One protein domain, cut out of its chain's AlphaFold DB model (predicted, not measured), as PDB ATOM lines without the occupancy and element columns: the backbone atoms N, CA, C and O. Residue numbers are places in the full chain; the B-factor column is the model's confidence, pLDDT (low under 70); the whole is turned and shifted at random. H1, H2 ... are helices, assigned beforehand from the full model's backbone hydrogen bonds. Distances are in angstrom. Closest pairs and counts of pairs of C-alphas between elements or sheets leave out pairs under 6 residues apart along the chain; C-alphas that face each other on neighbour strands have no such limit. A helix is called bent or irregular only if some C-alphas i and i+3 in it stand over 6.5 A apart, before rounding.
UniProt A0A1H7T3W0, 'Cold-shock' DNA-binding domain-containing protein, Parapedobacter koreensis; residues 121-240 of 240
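What this domain is: This is residues 121 to 240 of the 240 residues of the protein "'Cold-shock' DNA-binding domain-containing protein" of Parapedobacter koreensis (UniProt A0A1H7T3W0). Three longer helices, H2 with H1 and H3, lie side by side in a triangle at one end of an elongated model, H2 running opposite to the other two. Beyond them come the short H4 and H5 near the middle, then the short H6, H7 and H8, and a tail of residues 236 to 240 that trails off and adds to the length. The printed part has 120 residues with eight named helices, H1 to H8 in chain order, and no named strand; the class is all helix. It is loose, with a radius of gyration of the C-alphas of 17.3 A, and the C-alphas span 67 by 28 by 20 A.

Where its parts are: H2, the longest helix, holds residues 140 to 156 and is 24.6 A long, from C-alpha 140 at (-45.703, -43.384, -17.297) to C-alpha 156 at (-61.350, -24.436, -17.726). It is irregular, with C-alphas 141 and 144 standing 7.6 A apart, and has a kink of 27 degrees near residue 147. H1, residues 123 to 136, is 19.8 A long and begins at C-alpha 123 (-68.133, -35.239, -23.890). H3, residues 166 to 176, is 15.4 A long, and H4, residues 180 to 188, is 12.0 A. The shorter helices are H5, residues 192 to 195, H6, residues 207 to 212, H7, residues 219 to 225, and H8, residues 231 to 234, which ends at C-alpha 234 (-31.735, -48.762, 2.780).

How they stand to each other: H2, with residues 147 to 154 alone, touches the hub H3, and the two form a helical hairpin at a shallow tilt of 27 degrees, opposite ways; the closest C-alphas, of Glu 151 and Ser 167, are 5.2 A apart. H1 touches H3 with residues 127 to 131 alone, at a shallow tilt of 33 degrees, only just short of steep, the same way; the closest C-alphas, of Glu 127 and Leu 166, are 6.4 A apart. H1 and H2 are near each other, with 5 pairs of C-alphas within 10 A. H3 also touches H5, the closest C-alphas being those of Gly 175 and Ile 195, 4.9 A. H2 touches H4 with residues 140 to 144 alone, at a steep tilt of 64 degrees; the closest C-alphas, of Glu 140 and Ile 182, are 5.5 A apart. H4 touches H6 at 79 degrees, about perpendicular, with the C-alphas of Pro 180 and Val 209 closest at 5.6 A. H7 is close but not clearly touching to H4, C-alphas of Lys 188 and Glu 221 at 7.0 A, and to H8, C-alphas of Ile 225 and Ala 231 at 5.7 A. Among the pairs that stay apart are H1 and H8. Every O i to N i+4 pair is within hydrogen-bond range in H1, H3, H4, H6 and H7; in H2 11 of 13 are, and H5 and H8 are too short for such a pair.

The domain as a whole: The two C-alphas farthest apart, of Lys 121 and Thr 240, the chain's last residue, are 66.5 A apart. The printed part has no cut. The link from H5 to H6, 11 residues, is long. The mean pLDDT of the printed part is 90.9; residue 200 and residues 236 to 240 are under 70.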
ATOM      1  N   LYS A 121     -66.779 -31.419 -30.354       92.38
ATOM      2  CA  LYS A 121     -66.933 -32.817 -29.935       92.38
ATOM      3  C   LYS A 121     -67.763 -32.902 -28.660       92.38
ATOM      4  O   LYS A 121     -67.593 -32.074 -27.759       92.38
ATOM      5  N   ASP A 122     -68.629 -33.906 -28.588       92.12
ATOM      6  CA  ASP A 122     -69.353 -34.229 -27.363       92.12
ATOM      7  C   ASP A 122     -68.416 -34.809 -26.291       92.12
ATOM      8  O   ASP A 122     -67.285 -35.217 -26.564       92.12
ATOM      9  N   ALA A 123     -68.902 -34.822 -25.054       92.06
ATOM     10  CA  ALA A 123     -68.133 -35.239 -23.890       92.06
ATOM     11  C   ALA A 123     -67.666 -36.701 -23.934       92.06
ATOM     12  O   ALA A 123     -66.562 -36.983 -23.477       92.06
ATOM     13  N   ASN A 124     -68.448 -37.611 -24.522       92.88
ATOM     14  CA  ASN A 124     -68.075 -39.025 -24.588       92.88
ATOM     15  C   ASN A 124     -66.877 -39.222 -25.517       92.88
ATOM     16  O   ASN A 124     -65.960 -39.973 -25.194       92.88
ATOM     17  N   ILE A 125     -66.853 -38.521 -26.658       94.25
ATOM     18  CA  ILE A 125     -65.693 -38.537 -27.561       94.25
ATOM     19  C   ILE A 125     -64.456 -37.996 -26.844       94.25
ATOM     20  O   ILE A 125     -63.384 -38.592 -26.949       94.25
ATOM     21  N   VAL A 126     -64.595 -36.886 -26.113       94.62
ATOM     22  CA  VAL A 126     -63.490 -36.306 -25.338       94.62
ATOM     23  C   VAL A 126     -62.951 -37.324 -24.336       94.62
ATOM     24  O   VAL A 126     -61.762 -37.637 -24.379       94.62
ATOM     25  N   GLU A 127     -63.812 -37.870 -23.476       94.88
ATOM     26  CA  GLU A 127     -63.407 -38.815 -22.433       94.88
ATOM     27  C   GLU A 127     -62.739 -40.059 -23.021       94.88
ATOM     28  O   GLU A 127     -61.651 -40.433 -22.585       94.88
ATOM     29  N   ASN A 128     -63.332 -40.660 -24.056       95.56
ATOM     30  CA  ASN A 128     -62.757 -41.833 -24.710       95.56
ATOM     31  C   ASN A 128     -61.386 -41.531 -25.321       95.56
ATOM     32  O   ASN A 128     -60.479 -42.344 -25.206       95.56
ATOM     33  N   THR A 129     -61.184 -40.340 -25.891       96.31
ATOM     34  CA  THR A 129     -59.877 -39.972 -26.457       96.31
ATOM     35  C   THR A 129     -58.810 -39.814 -25.363       96.31
ATOM     36  O   THR A 129     -57.676 -40.257 -25.542       96.31
ATOM     37  N   PHE A 130     -59.149 -39.212 -24.213       97.12
ATOM     38  CA  PHE A 130     -58.231 -39.127 -23.065       97.12
ATOM     39  C   PHE A 130     -57.921 -40.504 -22.467       97.12
ATOM     40  O   PHE A 130     -56.764 -40.783 -22.150       97.12
ATOM     41  N   ARG A 131     -58.936 -41.365 -22.352       97.44
ATOM     42  CA  ARG A 131     -58.801 -42.763 -21.930       97.44
ATOM     43  C   ARG A 131     -57.867 -43.528 -22.861       97.44
ATOM     44  O   ARG A 131     -56.912 -44.132 -22.388       97.44
ATOM     45  N   ASP A 132     -58.091 -43.454 -24.168       97.25
ATOM     46  CA  ASP A 132     -57.267 -44.143 -25.162       97.25
ATOM     47  C   ASP A 132     -55.818 -43.655 -25.132       97.25
ATOM     48  O   ASP A 132     -54.895 -44.467 -25.216       97.25
ATOM     49  N   TYR A 133     -55.606 -42.346 -24.965       97.62
ATOM     50  CA  TYR A 133     -54.271 -41.776 -24.810       97.62
ATOM     51  C   TYR A 133     -53.574 -42.288 -23.544       97.62
ATOM     52  O   TYR A 133     -52.427 -42.723 -23.631       97.62
ATOM     53  N   PHE A 134     -54.258 -42.290 -22.395       97.81
ATOM     54  CA  PHE A 134     -53.719 -42.833 -21.144       97.81
ATOM     55  C   PHE A 134     -53.342 -44.314 -21.284       97.81
ATOM     56  O   PHE A 134     -52.224 -44.690 -20.953       97.81
ATOM     57  N   MET A 135     -54.245 -45.136 -21.824       97.19
ATOM     58  CA  MET A 135     -54.058 -46.588 -21.882       97.19
ATOM     59  C   MET A 135     -53.001 -47.027 -22.902       97.19
ATOM     60  O   MET A 135     -52.373 -48.064 -22.711       97.19
ATOM     61  N   ASN A 136     -52.829 -46.282 -24.000       96.56
ATOM     62  CA  ASN A 136     -52.075 -46.773 -25.160       96.56
ATOM     63  C   ASN A 136     -50.908 -45.880 -25.599       96.56
ATOM     64  O   ASN A 136     -50.175 -46.259 -26.511       96.56
ATOM     65  N   THR A 137     -50.766 -44.663 -25.069       97.00
ATOM     66  CA  THR A 137     -49.790 -43.687 -25.596       97.00
ATOM     67  C   THR A 137     -49.001 -42.950 -24.523       97.00
ATOM     68  O   THR A 137     -47.845 -42.610 -24.771       97.00
ATOM     69  N   LEU A 138     -49.600 -42.662 -23.367       97.69
ATOM     70  CA  LEU A 138     -48.945 -41.910 -22.304       97.69
ATOM     71  C   LEU A 138     -47.715 -42.666 -21.782       97.69
ATOM     72  O   LEU A 138     -47.807 -43.822 -21.377       97.69
ATOM     73  N   ASP A 139     -46.572 -41.984 -21.751       96.19
ATOM     74  CA  ASP A 139     -45.396 -42.456 -21.022       96.19
ATOM     75  C   ASP A 139     -45.658 -42.305 -19.516       96.19
ATOM     76  O   ASP A 139     -46.030 -41.225 -19.049       96.19
ATOM     77  N   GLU A 140     -45.455 -43.369 -18.742       95.69
ATOM     78  CA  GLU A 140     -45.703 -43.384 -17.297       95.69
ATOM     79  C   GLU A 140     -44.885 -42.317 -16.545       95.69
ATOM     80  O   GLU A 140     -45.350 -41.793 -15.532       95.69
ATOM     81  N   ASN A 141     -43.729 -41.894 -17.074       95.06
ATOM     82  CA  ASN A 141     -42.950 -40.776 -16.526       95.06
ATOM     83  C   ASN A 141     -43.702 -39.433 -16.596       95.06
ATOM     84  O   ASN A 141     -43.424 -38.512 -15.822       95.06
ATOM     85  N   GLN A 142     -44.653 -39.309 -17.525       97.00
ATOM     86  CA  GLN A 142     -45.469 -38.117 -17.753       97.00
ATOM     87  C   GLN A 142     -46.813 -38.157 -17.009       97.00
ATOM     88  O   GLN A 142     -47.608 -37.230 -17.168       97.00
ATOM     89  N   ILE A 143     -47.070 -39.172 -16.170       98.00
ATOM     90  CA  ILE A 143     -48.370 -39.341 -15.502       98.00
ATOM     91  C   ILE A 143     -48.780 -38.127 -14.666       98.00
ATOM     92  O   ILE A 143     -49.917 -37.674 -14.740       98.00
ATOM     93  N   VAL A 144     -47.850 -37.542 -13.912       97.31
ATOM     94  CA  VAL A 144     -48.158 -36.384 -13.063       97.31
ATOM     95  C   VAL A 144     -48.445 -35.127 -13.898       97.31
ATOM     96  O   VAL A 144     -49.521 -34.559 -13.706       97.31
ATOM     97  N   PRO A 145     -47.591 -34.717 -14.865       97.88
ATOM     98  CA  PRO A 145     -47.930 -33.640 -15.800       97.88
ATOM     99  C   PRO A 145     -49.264 -33.848 -16.525       97.88
ATOM    100  O   PRO A 145     -50.012 -32.893 -16.734       97.88
ATOM    101  N   PHE A 146     -49.571 -35.089 -16.910       98.31
ATOM    102  CA  PHE A 146     -50.840 -35.438 -17.540       98.31
ATOM    103  C   PHE A 146     -52.025 -35.173 -16.604       98.31
ATOM    104  O   PHE A 146     -52.961 -34.476 -16.995       98.31
ATOM    105  N   CYS A 147     -51.973 -35.656 -15.362       97.62
ATOM    106  CA  CYS A 147     -53.032 -35.433 -14.379       97.62
ATOM    107  C   CYS A 147     -53.245 -33.947 -14.069       97.62
ATOM    108  O   CYS A 147     -54.383 -33.478 -14.046       97.62
ATOM    109  N   GLU A 148     -52.160 -33.193 -13.882       96.62
ATOM    110  CA  GLU A 148     -52.209 -31.743 -13.667       96.62
ATOM    111  C   GLU A 148     -52.852 -31.017 -14.854       96.62
ATOM    112  O   GLU A 148     -53.658 -30.099 -14.676       96.62
ATOM    113  N   PHE A 149     -52.534 -31.444 -16.080       97.44
ATOM    114  CA  PHE A 149     -53.175 -30.906 -17.271       97.44
ATOM    115  C   PHE A 149     -54.670 -31.244 -17.321       97.44
ATOM    116  O   PHE A 149     -55.472 -30.342 -17.552       97.44
ATOM    117  N   VAL A 150     -55.060 -32.500 -17.081       96.69
ATOM    118  CA  VAL A 150     -56.471 -32.926 -17.090       96.69
ATOM    119  C   VAL A 150     -57.286 -32.151 -16.055       96.69
ATOM    120  O   VAL A 150     -58.374 -31.669 -16.373       96.69
ATOM    121  N   GLU A 151     -56.766 -31.977 -14.840       94.44
ATOM    122  CA  GLU A 151     -57.398 -31.186 -13.778       94.44
ATOM    123  C   GLU A 151     -57.621 -29.735 -14.223       94.44
ATOM    124  O   GLU A 151     -58.737 -29.210 -14.164       94.44
ATOM    125  N   ARG A 152     -56.573 -29.106 -14.756       93.88
ATOM    126  CA  ARG A 152     -56.607 -27.725 -15.237       93.88
ATOM    127  C   ARG A 152     -57.534 -27.534 -16.437       93.88
ATOM    128  O   ARG A 152     -58.266 -26.544 -16.491       93.88
ATOM    129  N   TRP A 153     -57.517 -28.463 -17.390       94.69
ATOM    130  CA  TRP A 153     -58.389 -28.449 -18.564       94.69
ATOM    131  C   TRP A 153     -59.855 -28.618 -18.154       94.69
ATOM    132  O   TRP A 153     -60.707 -27.830 -18.561       94.69
ATOM    133  N   SER A 154     -60.141 -29.562 -17.252       92.31
ATOM    134  CA  SER A 154     -61.486 -29.768 -16.696       92.31
ATOM    135  C   SER A 154     -61.989 -28.515 -15.970       92.31
ATOM    136  O   SER A 154     -63.129 -28.095 -16.167       92.31
ATOM    137  N   ALA A 155     -61.129 -27.845 -15.196       92.12
ATOM    138  CA  ALA A 155     -61.468 -26.592 -14.520       92.12
ATOM    139  C   ALA A 155     -61.759 -25.434 -15.496       92.12
ATOM    140  O   ALA A 155     -62.614 -24.586 -15.206       92.12
ATOM    141  N   HIS A 156     -61.081 -25.397 -16.650       91.31
ATOM    142  CA  HIS A 156     -61.350 -24.436 -17.726       91.31
ATOM    143  C   HIS A 156     -62.733 -24.660 -18.357       91.31
ATOM    144  O   HIS A 156     -63.447 -23.699 -18.642       91.31
ATOM    145  N   HIS A 157     -63.147 -25.923 -18.484       90.00
ATOM    146  CA  HIS A 157     -64.432 -26.337 -19.059       90.00
ATOM    147  C   HIS A 157     -65.514 -26.642 -18.015       90.00
ATOM    148  O   HIS A 157     -66.508 -27.281 -18.332       90.00
ATOM    149  N   ARG A 158     -65.389 -26.148 -16.776       85.25
ATOM    150  CA  ARG A 158     -66.316 -26.471 -15.668       85.25
ATOM    151  C   ARG A 158     -67.799 -26.162 -15.926       85.25
ATOM    152  O   ARG A 158     -68.662 -26.713 -15.255       85.25
ATOM    153  N   ASN A 159     -68.090 -25.242 -16.849       86.25
ATOM    154  CA  ASN A 159     -69.458 -24.863 -17.217       86.25
ATOM    155  C   ASN A 159     -70.052 -25.777 -18.303       86.25
ATOM    156  O   ASN A 159     -71.242 -25.687 -18.590       86.25
ATOM    157  N   ASP A 160     -69.235 -26.630 -18.916       83.94
ATOM    158  CA  ASP A 160     -69.685 -27.706 -19.785       83.94
ATOM    159  C   ASP A 160     -69.930 -28.935 -18.903       83.94
ATOM    160  O   ASP A 160     -68.995 -29.612 -18.469       83.94
ATOM    161  N   SER A 161     -71.202 -29.206 -18.603       72.44
ATOM    162  CA  SER A 161     -71.613 -30.302 -17.719       72.44
ATOM    163  C   SER A 161     -71.116 -31.670 -18.185       72.44
ATOM    164  O   SER A 161     -70.954 -32.560 -17.357       72.44
ATOM    165  N   GLY A 162     -70.868 -31.844 -19.487       73.56
ATOM    166  CA  GLY A 162     -70.301 -33.078 -20.016       73.56
ATOM    167  C   GLY A 162     -68.796 -33.197 -19.764       73.56
ATOM    168  O   GLY A 162     -68.291 -34.300 -19.601       73.56
ATOM    169  N   ARG A 163     -68.068 -32.077 -19.691       81.50
ATOM    170  CA  ARG A 163     -66.599 -32.060 -19.534       81.50
ATOM    171  C   ARG A 163     -66.137 -31.854 -18.093       81.50
ATOM    172  O   ARG A 163     -65.014 -32.220 -17.761       81.50
ATOM    173  N   ALA A 164     -66.996 -31.316 -17.227       78.44
ATOM    174  CA  ALA A 164     -66.676 -31.046 -15.826       78.44
ATOM    175  C   ALA A 164     -66.296 -32.309 -15.022       78.44
ATOM    176  O   ALA A 164     -65.564 -32.207 -14.041       78.44
ATOM    177  N   GLY A 165     -66.771 -33.490 -15.439       87.50
ATOM    178  CA  GLY A 165     -66.487 -34.774 -14.787       87.50
ATOM    179  C   GLY A 165     -65.197 -35.471 -15.231       87.50
ATOM    180  O   GLY A 165     -64.857 -36.501 -14.651       87.50
ATOM    181  N   LEU A 166     -64.474 -34.934 -16.224       92.81
ATOM    182  CA  LEU A 166     -63.341 -35.633 -16.841       92.81
ATOM    183  C   LEU A 166     -62.214 -35.932 -15.843       92.81
ATOM    184  O   LEU A 166     -61.699 -37.043 -15.821       92.81
ATOM    185  N   SER A 167     -61.819 -34.977 -14.998       94.19
ATOM    186  CA  SER A 167     -60.748 -35.221 -14.020       94.19
ATOM    187  C   SER A 167     -61.095 -36.348 -13.052       94.19
ATOM    188  O   SER A 167     -60.254 -37.199 -12.774       94.19
ATOM    189  N   HIS A 168     -62.347 -36.412 -12.597       92.94
ATOM    190  CA  HIS A 168     -62.806 -37.479 -11.717       92.94
ATOM    191  C   HIS A 168     -62.765 -38.849 -12.409       92.94
ATOM    192  O   HIS A 168     -62.204 -39.792 -11.848       92.94
ATOM    193  N   SER A 169     -63.306 -38.960 -13.630       94.12
ATOM    194  CA  SER A 169     -63.304 -40.228 -14.369       94.12
ATOM    195  C   SER A 169     -61.887 -40.689 -14.716       94.12
ATOM    196  O   SER A 169     -61.567 -41.868 -14.549       94.12
ATOM    197  N   MET A 170     -61.005 -39.765 -15.103       96.31
ATOM    198  CA  MET A 170     -59.606 -40.074 -15.398       96.31
ATOM    199  C   MET A 170     -58.819 -40.507 -14.157       96.31
ATOM    200  O   MET A 170     -58.041 -41.452 -14.244       96.31
ATOM    201  N   PHE A 171     -59.017 -39.878 -12.996       95.75
ATOM    202  CA  PHE A 171     -58.303 -40.271 -11.771       95.75
ATOM    203  C   PHE A 171     -58.800 -41.603 -11.207       95.75
ATOM    204  O   PHE A 171     -57.992 -42.390 -10.719       95.75
ATOM    205  N   SER A 172     -60.097 -41.907 -11.348       95.75
ATOM    206  CA  SER A 172     -60.611 -43.256 -11.071       95.75
ATOM    207  C   SER A 172     -59.936 -44.289 -11.974       95.75
ATOM    208  O   SER A 172     -59.410 -45.281 -11.482       95.75
ATOM    209  N   LEU A 173     -59.876 -44.020 -13.284       96.38
ATOM    210  CA  LEU A 173     -59.238 -44.911 -14.252       96.38
ATOM    211  C   LEU A 173     -57.758 -45.159 -13.935       96.38
ATOM    212  O   LEU A 173     -57.301 -46.298 -14.012       96.38
ATOM    213  N   ILE A 174     -57.013 -44.108 -13.585       97.25
ATOM    214  CA  ILE A 174     -55.602 -44.225 -13.203       97.25
ATOM    215  C   ILE A 174     -55.468 -45.087 -11.951       97.25
ATOM    216  O   ILE A 174     -54.646 -45.997 -11.945       97.25
ATOM    217  N   GLY A 175     -56.298 -44.846 -10.929       95.44
ATOM    218  CA  GLY A 175     -56.336 -45.654  -9.709       95.44
ATOM    219  C   GLY A 175     -56.564 -47.144  -9.982       95.44
ATOM    220  O   GLY A 175     -55.858 -47.979  -9.420       95.44
ATOM    221  N   ASP A 176     -57.482 -47.465 -10.895       95.88
ATOM    222  CA  ASP A 176     -57.796 -48.843 -11.298       95.88
ATOM    223  C   ASP A 176     -56.681 -49.502 -12.138       95.88
ATOM    224  O   ASP A 176     -56.637 -50.725 -12.254       95.88
ATOM    225  N   ASN A 177     -55.768 -48.712 -12.715       96.69
ATOM    226  CA  ASN A 177     -54.684 -49.170 -13.595       96.69
ATOM    227  C   ASN A 177     -53.300 -48.799 -13.040       96.69
ATOM    228  O   ASN A 177     -52.388 -48.430 -13.782       96.69
ATOM    229  N   LEU A 178     -53.134 -48.887 -11.718       96.44
ATOM    230  CA  LEU A 178     -51.885 -48.542 -11.050       96.44
ATOM    231  C   LEU A 178     -50.766 -49.548 -11.366       96.44
ATOM    232  O   LEU A 178     -50.735 -50.659 -10.836       96.44
ATOM    233  N   THR A 179     -49.798 -49.141 -12.182       97.50
ATOM    234  CA  THR A 179     -48.543 -49.883 -12.369       97.50
ATOM    235  C   THR A 179     -47.502 -49.471 -11.316       97.50
ATOM    236  O   THR A 179     -47.609 -48.382 -10.734       97.50
ATOM    237  N   PRO A 180     -46.451 -50.283 -11.068       98.12
ATOM    238  CA  PRO A 180     -45.325 -49.884 -10.218       98.12
ATOM    239  C   PRO A 180     -44.704 -48.540 -10.618       98.12
ATOM    240  O   PRO A 180     -44.382 -47.728  -9.754       98.12
ATOM    241  N   ALA A 181     -44.578 -48.279 -11.921       97.88
ATOM    242  CA  ALA A 181     -44.023 -47.033 -12.439       97.88
ATOM    243  C   ALA A 181     -44.946 -45.837 -12.178       97.88
ATOM    244  O   ALA A 181     -44.495 -44.828 -11.634       97.88
ATOM    245  N   ILE A 182     -46.245 -45.953 -12.486       98.00
ATOM    246  CA  ILE A 182     -47.232 -44.903 -12.194       98.00
ATOM    247  C   ILE A 182     -47.215 -44.566 -10.701       98.00
ATOM    248  O   ILE A 182     -47.101 -43.395 -10.329       98.00
ATOM    249  N   LEU A 183     -47.271 -45.590  -9.843       97.81
ATOM    250  CA  LEU A 183     -47.225 -45.408  -8.396       97.81
ATOM    251  C   LEU A 183     -45.933 -44.707  -7.959       97.81
ATOM    252  O   LEU A 183     -45.992 -43.767  -7.166       97.81
ATOM    253  N   PHE A 184     -44.783 -45.116  -8.500       98.00
ATOM    254  CA  PHE A 184     -43.497 -44.493  -8.208       98.00
ATOM    255  C   PHE A 184     -43.465 -43.010  -8.595       98.00
ATOM    256  O   PHE A 184     -43.060 -42.177  -7.784       98.00
ATOM    257  N   HIS A 185     -43.919 -42.641  -9.796       97.44
ATOM    258  CA  HIS A 185     -43.907 -41.246 -10.246       97.44
ATOM    259  C   HIS A 185     -44.854 -40.355  -9.440       97.44
ATOM    260  O   HIS A 185     -44.492 -39.226  -9.091       97.44
ATOM    261  N   ILE A 186     -46.035 -40.872  -9.093       96.50
ATOM    262  CA  ILE A 186     -46.989 -40.193  -8.213       96.50
ATOM    263  C   ILE A 186     -46.383 -39.990  -6.825       96.50
ATOM    264  O   ILE A 186     -46.392 -38.873  -6.305       96.50
ATOM    265  N   TRP A 187     -45.805 -41.043  -6.248       96.31
ATOM    266  CA  TRP A 187     -45.138 -40.989  -4.953       96.31
ATOM    267  C   TRP A 187     -43.980 -39.996  -4.944       96.31
ATOM    268  O   TRP A 187     -43.877 -39.168  -4.036       96.31
ATOM    269  N   LYS A 188     -43.121 -40.041  -5.965       95.31
ATOM    270  CA  LYS A 188     -41.934 -39.192  -6.073       95.31
ATOM    271  C   LYS A 188     -42.311 -37.712  -6.077       95.31
ATOM    272  O   LYS A 188     -41.710 -36.933  -5.346       95.31
ATOM    273  N   ARG A 189     -43.358 -37.337  -6.819       93.94
ATOM    274  CA  ARG A 189     -43.870 -35.955  -6.878       93.94
ATOM    275  C   ARG A 189     -44.904 -35.616  -5.788       93.94
ATOM    276  O   ARG A 189     -45.490 -34.541  -5.844       93.94
ATOM    277  N   LYS A 190     -45.143 -36.505  -4.810       94.31
ATOM    278  CA  LYS A 190     -46.148 -36.340  -3.733       94.31
ATOM    279  C   LYS A 190     -47.566 -36.059  -4.263       94.31
ATOM    280  O   LYS A 190     -48.358 -35.360  -3.642       94.31
ATOM    281  N   ALA A 191     -47.906 -36.618  -5.422       94.38
ATOM    282  CA  ALA A 191     -49.122 -36.305  -6.172       94.38
ATOM    283  C   ALA A 191     -50.285 -37.277  -5.882       94.38
ATOM    284  O   ALA A 191     -51.079 -37.598  -6.766       94.38
ATOM    285  N   PHE A 192     -50.397 -37.780  -4.648       94.25
ATOM    286  CA  PHE A 192     -51.303 -38.889  -4.315       94.25
ATOM    287  C   PHE A 192     -52.800 -38.571  -4.474       94.25
ATOM    288  O   PHE A 192     -53.618 -39.490  -4.554       94.25
ATOM    289  N   ARG A 193     -53.171 -37.288  -4.580       93.31
ATOM    290  CA  ARG A 193     -54.548 -36.871  -4.903       93.31
ATOM    291  C   ARG A 193     -55.063 -37.482  -6.210       93.31
ATOM    292  O   ARG A 193     -56.248 -37.777  -6.315       93.31
ATOM    293  N   PHE A 194     -54.170 -37.767  -7.159       94.56
ATOM    294  CA  PHE A 194     -54.518 -38.389  -8.440       94.56
ATOM    295  C   PHE A 194     -54.865 -39.878  -8.343       94.56
ATOM    296  O   PHE A 194     -55.335 -40.452  -9.317       94.56
ATOM    297  N   ILE A 195     -54.664 -40.494  -7.174       94.12
ATOM    298  CA  ILE A 195     -55.037 -41.887  -6.880       94.12
ATOM    299  C   ILE A 195     -55.963 -41.975  -5.661       94.12
ATOM    300  O   ILE A 195     -55.959 -42.959  -4.920       94.12
ATOM    301  N   GLY A 196     -56.739 -40.913  -5.412       88.50
ATOM    302  CA  GLY A 196     -57.788 -40.898  -4.391       88.50
ATOM    303  C   GLY A 196     -57.296 -40.792  -2.944       88.50
ATOM    304  O   GLY A 196     -58.049 -41.098  -2.019       88.50
ATOM    305  N   LYS A 197     -56.044 -40.378  -2.714       87.75
ATOM    306  CA  LYS A 197     -55.521 -40.101  -1.365       87.75
ATOM    307  C   LYS A 197     -55.615 -38.613  -1.023       87.75
ATOM    308  O   LYS A 197     -55.772 -37.772  -1.901       87.75
ATOM    309  N   ALA A 198     -55.501 -38.280   0.263       81.88
ATOM    310  CA  ALA A 198     -55.516 -36.887   0.696       81.88
ATOM    311  C   ALA A 198     -54.255 -36.147   0.220       81.88
ATOM    312  O   ALA A 198     -53.154 -36.694   0.240       81.88
ATOM    313  N   GLU A 199     -54.418 -34.883  -0.171       70.31
ATOM    314  CA  GLU A 199     -53.359 -34.063  -0.776       70.31
ATOM    315  C   GLU A 199     -52.184 -33.767   0.173       70.31
ATOM    316  O   GLU A 199     -51.056 -33.597  -0.274       70.31
ATOM    317  N   SER A 200     -52.422 -33.752   1.487       69.94
ATOM    318  CA  SER A 200     -51.409 -33.431   2.501       69.94
ATOM    319  C   SER A 200     -50.648 -34.642   3.055       69.94
ATOM    320  O   SER A 200     -49.851 -34.479   3.978       69.94
ATOM    321  N   GLY A 201     -50.928 -35.859   2.578       70.19
ATOM    322  CA  GLY A 201     -50.300 -37.079   3.089       70.19
ATOM    323  C   GLY A 201     -49.037 -37.467   2.318       70.19
ATOM    324  O   GLY A 201     -49.031 -37.450   1.089       70.19
ATOM    325  N   ASP A 202     -47.984 -37.871   3.036       82.81
ATOM    326  CA  ASP A 202     -46.907 -38.689   2.469       82.81
ATOM    327  C   ASP A 202     -47.223 -40.157   2.772       82.81
ATOM    328  O   ASP A 202     -47.368 -40.535   3.935       82.81
ATOM    329  N   TYR A 203     -47.404 -40.962   1.728       90.62
ATOM    330  CA  TYR A 203     -47.812 -42.356   1.856       90.62
ATOM    331  C   TYR A 203     -46.658 -43.273   1.478       90.62
ATOM    332  O   TYR A 203     -46.066 -43.138   0.407       90.62
ATOM    333  N   GLU A 204     -46.379 -44.235   2.354       94.06
ATOM    334  CA  GLU A 204     -45.473 -45.338   2.059       94.06
ATOM    335  C   GLU A 204     -45.997 -46.137   0.855       94.06
ATOM    336  O   GLU A 204     -47.182 -46.472   0.777       94.06
ATOM    337  N   ILE A 205     -45.105 -46.423  -0.092       95.50
ATOM    338  CA  ILE A 205     -45.360 -47.315  -1.230       95.50
ATOM    339  C   ILE A 205     -44.645 -48.652  -1.016       95.50
ATOM    340  O   ILE A 205     -43.748 -48.710  -0.177       95.50
ATOM    341  N   PRO A 206     -45.000 -49.733  -1.733       96.88
ATOM    342  CA  PRO A 206     -44.357 -51.031  -1.539       96.88
ATOM    343  C   PRO A 206     -42.835 -50.979  -1.743       96.88
ATOM    344  O   PRO A 206     -42.345 -50.287  -2.643       96.88
ATOM    345  N   LEU A 207     -42.096 -51.730  -0.922       95.94
ATOM    346  CA  LEU A 207     -40.630 -51.802  -0.959       95.94
ATOM    347  C   LEU A 207     -40.119 -52.186  -2.351       95.94
ATOM    348  O   LEU A 207     -39.151 -51.607  -2.843       95.94
ATOM    349  N   GLU A 208     -40.797 -53.129  -3.001       97.00
ATOM    350  CA  GLU A 208     -40.433 -53.662  -4.312       97.00
ATOM    351  C   GLU A 208     -40.451 -52.562  -5.376       97.00
ATOM    352  O   GLU A 208     -39.580 -52.519  -6.242       97.00
ATOM    353  N   VAL A 209     -41.399 -51.624  -5.272       97.38
ATOM    354  CA  VAL A 209     -41.492 -50.467  -6.169       97.38
ATOM    355  C   VAL A 209     -40.307 -49.532  -5.937       97.38
ATOM    356  O   VAL A 209     -39.633 -49.142  -6.887       97.38
ATOM    357  N   VAL A 210     -39.989 -49.204  -4.682       96.06
ATOM    358  CA  VAL A 210     -38.836 -48.341  -4.364       96.06
ATOM    359  C   VAL A 210     -37.525 -48.961  -4.856       96.06
ATOM    360  O   VAL A 210     -36.699 -48.267  -5.446       96.06
ATOM    361  N   GLN A 211     -37.342 -50.267  -4.657       95.12
ATOM    362  CA  GLN A 211     -36.164 -51.001  -5.122       95.12
ATOM    363  C   GLN A 211     -36.075 -51.047  -6.650       95.12
ATOM    364  O   GLN A 211     -35.000 -50.815  -7.205       95.12
ATOM    365  N   GLN A 212     -37.198 -51.282  -7.338       96.88
ATOM    366  CA  GLN A 212     -37.259 -51.292  -8.801       96.88
ATOM    367  C   GLN A 212     -36.775 -49.965  -9.406       96.88
ATOM    368  O   GLN A 212     -36.112 -49.966 -10.444       96.88
ATOM    369  N   PHE A 213     -37.057 -48.838  -8.748       96.50
ATOM    370  CA  PHE A 213     -36.686 -47.500  -9.215       96.50
ATOM    371  C   PHE A 213     -35.539 -46.862  -8.417       96.50
ATOM    372  O   PHE A 213     -35.360 -45.644  -8.472       96.50
ATOM    373  N   PHE A 214     -34.718 -47.663  -7.730       93.94
ATOM    374  CA  PHE A 214     -33.652 -47.184  -6.843       93.94
ATOM    375  C   PHE A 214     -32.724 -46.144  -7.492       93.94
ATOM    376  O   PHE A 214     -32.392 -45.129  -6.884       93.94
ATOM    377  N   SER A 215     -32.337 -46.357  -8.754       94.81
ATOM    378  CA  SER A 215     -31.450 -45.455  -9.509       94.81
ATOM    379  C   SER A 215     -32.033 -44.060  -9.761       94.81
ATOM    380  O   SER A 215     -31.301 -43.151 -10.145       94.81
ATOM    381  N   HIS A 216     -33.337 -43.879  -9.547       94.06
ATOM    382  CA  HIS A 216     -34.044 -42.615  -9.719       94.06
ATOM    383  C   HIS A 216     -34.278 -41.885  -8.390       94.06
ATOM    384  O   HIS A 216     -34.918 -40.828  -8.400       94.06
ATOM    385  N   LEU A 217     -33.812 -42.424  -7.261       94.44
ATOM    386  CA  LEU A 217     -33.951 -41.813  -5.940       94.44
ATOM    387  C   LEU A 217     -32.857 -40.763  -5.707       94.44
ATOM    388  O   LEU A 217     -31.682 -40.990  -5.997       94.44
ATOM    389  N   GLY A 218     -33.246 -39.613  -5.164       93.75
ATOM    390  CA  GLY A 218     -32.354 -38.560  -4.706       93.75
ATOM    391  C   GLY A 218     -32.392 -38.390  -3.183       93.75
ATOM    392  O   GLY A 218     -33.066 -39.137  -2.467       93.75
ATOM    393  N   PRO A 219     -31.658 -37.395  -2.651       93.69
ATOM    394  CA  PRO A 219     -31.576 -37.161  -1.210       93.69
ATOM    395  C   PRO A 219     -32.934 -36.919  -0.535       93.69
ATOM    396  O   PRO A 219     -33.131 -37.341   0.602       93.69
ATOM    397  N   GLU A 220     -33.876 -36.257  -1.218       93.62
ATOM    398  CA  GLU A 220     -35.223 -36.027  -0.683       93.62
ATOM    399  C   GLU A 220     -35.987 -37.345  -0.527       93.62
ATOM    400  O   GLU A 220     -36.562 -37.603   0.530       93.62
ATOM    401  N   GLU A 221     -35.957 -38.202  -1.546       94.56
ATOM    402  CA  GLU A 221     -36.621 -39.499  -1.504       94.56
ATOM    403  C   GLU A 221     -36.034 -40.409  -0.422       94.56
ATOM    404  O   GLU A 221     -36.790 -41.006   0.343       94.56
ATOM    405  N   PHE A 222     -34.705 -40.459  -0.277       93.50
ATOM    406  CA  PHE A 222     -34.074 -41.220   0.808       93.50
ATOM    407  C   PHE A 222     -34.471 -40.703   2.193       93.50
ATOM    408  O   PHE A 222     -34.721 -41.499   3.096       93.50
ATOM    409  N   ASN A 223     -34.584 -39.383   2.371       92.25
ATOM    410  CA  ASN A 223     -35.064 -38.814   3.632       92.25
ATOM    411  C   ASN A 223     -36.508 -39.228   3.941       92.25
ATOM    412  O   ASN A 223     -36.818 -39.485   5.102       92.25
ATOM    413  N   ARG A 224     -37.373 -39.332   2.925       93.19
ATOM    414  CA  ARG A 224     -38.745 -39.837   3.093       93.19
ATOM    415  C   ARG A 224     -38.753 -41.317   3.468       93.19
ATOM    416  O   ARG A 224     -39.409 -41.687   4.437       93.19
ATOM    417  N   ILE A 225     -37.955 -42.138   2.779       93.81
ATOM    418  CA  ILE A 225     -37.854 -43.591   3.021       93.81
ATOM    419  C   ILE A 225     -37.417 -43.911   4.456       93.81
ATOM    420  O   ILE A 225     -37.860 -44.909   5.015       93.81
ATOM    421  N   ARG A 226     -36.625 -43.049   5.109       92.19
ATOM    422  CA  ARG A 226     -36.254 -43.221   6.530       92.19
ATOM    423  C   ARG A 226     -37.442 -43.242   7.494       92.19
ATOM    424  O   ARG A 226     -37.294 -43.720   8.612       92.19
ATOM    425  N   SER A 227     -38.593 -42.708   7.089       91.19
ATOM    426  CA  SER A 227     -39.825 -42.752   7.886       91.19
ATOM    427  C   SER A 227     -40.681 -43.998   7.631       91.19
ATOM    428  O   SER A 227     -41.695 -44.176   8.303       91.19
ATOM    429  N   TYR A 228     -40.298 -44.846   6.671       93.69
ATOM    430  CA  TYR A 228     -41.078 -46.006   6.243       93.69
ATOM    431  C   TYR A 228     -40.749 -47.256   7.049       93.69
ATOM    432  O   TYR A 228     -39.662 -47.396   7.615       93.69
ATOM    433  N   SER A 229     -41.691 -48.196   7.063       93.81
ATOM    434  CA  SER A 229     -41.597 -49.451   7.811       93.81
ATOM    435  C   SER A 229     -40.359 -50.286   7.446       93.81
ATOM    436  O   SER A 229     -39.825 -51.011   8.285       93.81
ATOM    437  N   TYR A 230     -39.865 -50.136   6.215       93.75
ATOM    438  CA  TYR A 230     -38.706 -50.836   5.661       93.75
ATOM    439  C   TYR A 230     -37.436 -49.972   5.565       93.75
ATOM    440  O   TYR A 230     -36.511 -50.331   4.836       93.75
ATOM    441  N   ALA A 231     -37.354 -48.847   6.288       90.19
ATOM    442  CA  ALA A 231     -36.200 -47.937   6.259       90.19
ATOM    443  C   ALA A 231     -34.843 -48.653   6.415       90.19
ATOM    444  O   ALA A 231     -33.899 -48.356   5.682       90.19
ATOM    445  N   ALA A 232     -34.773 -49.657   7.299       89.62
ATOM    446  CA  ALA A 232     -33.569 -50.446   7.568       89.62
ATOM    447  C   ALA A 232     -32.997 -51.164   6.328       89.62
ATOM    448  O   ALA A 232     -31.804 -51.442   6.279       89.62
ATOM    449  N   ALA A 233     -33.809 -51.436   5.299       86.88
ATOM    450  CA  ALA A 233     -33.343 -52.049   4.051       86.88
ATOM    451  C   ALA A 233     -32.469 -51.108   3.195       86.88
ATOM    452  O   ALA A 233     -31.811 -51.562   2.260       86.88
ATOM    453  N   PHE A 234     -32.473 -49.806   3.499       83.31
ATOM    454  CA  PHE A 234     -31.735 -48.762   2.780       83.31
ATOM    455  C   PHE A 234     -30.587 -48.171   3.604       83.31
ATOM    456  O   PHE A 234     -29.863 -47.297   3.124       83.31
ATOM    457  N   GLU A 235     -30.407 -48.637   4.837       79.12
ATOM    458  CA  GLU A 235     -29.245 -48.305   5.645       79.12
ATOM    459  C   GLU A 235     -28.074 -49.166   5.161       79.12
ATOM    460  O   GLU A 235     -28.126 -50.396   5.188       79.12
ATOM    461  N   THR A 236     -27.010 -48.537   4.656       58.62
ATOM    462  CA  THR A 236     -25.770 -49.256   4.350       58.62
ATOM    463  C   THR A 236     -25.278 -49.937   5.629       58.62
ATOM    464  O   THR A 236     -25.195 -49.257   6.658       58.62
ATOM    465  N   PRO A 237     -24.904 -51.231   5.606       46.75
ATOM    466  CA  PRO A 237     -24.265 -51.836   6.761       46.75
ATOM    467  C   PRO A 237     -22.981 -51.054   7.043       46.75
ATOM    468  O   PRO A 237     -22.093 -50.958   6.194       46.75
ATOM    469  N   ALA A 238     -22.914 -50.431   8.218       43.38
ATOM    470  CA  ALA A 238     -21.698 -49.802   8.695       43.38
ATOM    471  C   ALA A 238     -20.614 -50.885   8.786       43.38
ATOM    472  O   ALA A 238     -20.768 -51.810   9.575       43.38
ATOM    473  N   ASN A 239     -19.588 -50.776   7.933       41.50
ATOM    474  CA  ASN A 239     -18.310 -51.497   7.947       41.50
ATOM    475  C   ASN A 239     -18.235 -52.714   8.894       41.50
ATOM    476  O   ASN A 239     -17.977 -52.549  10.089       41.50
ATOM    477  N   THR A 240     -18.360 -53.919   8.337       37.62
ATOM    478  CA  THR A 240     -17.700 -55.121   8.880       37.62
ATOM    479  C   THR A 240     -16.326 -55.282   8.262       37.62
ATOM    480  O   THR A 240     -16.264 -55.193   7.013       37.62
TER     481      THR A 240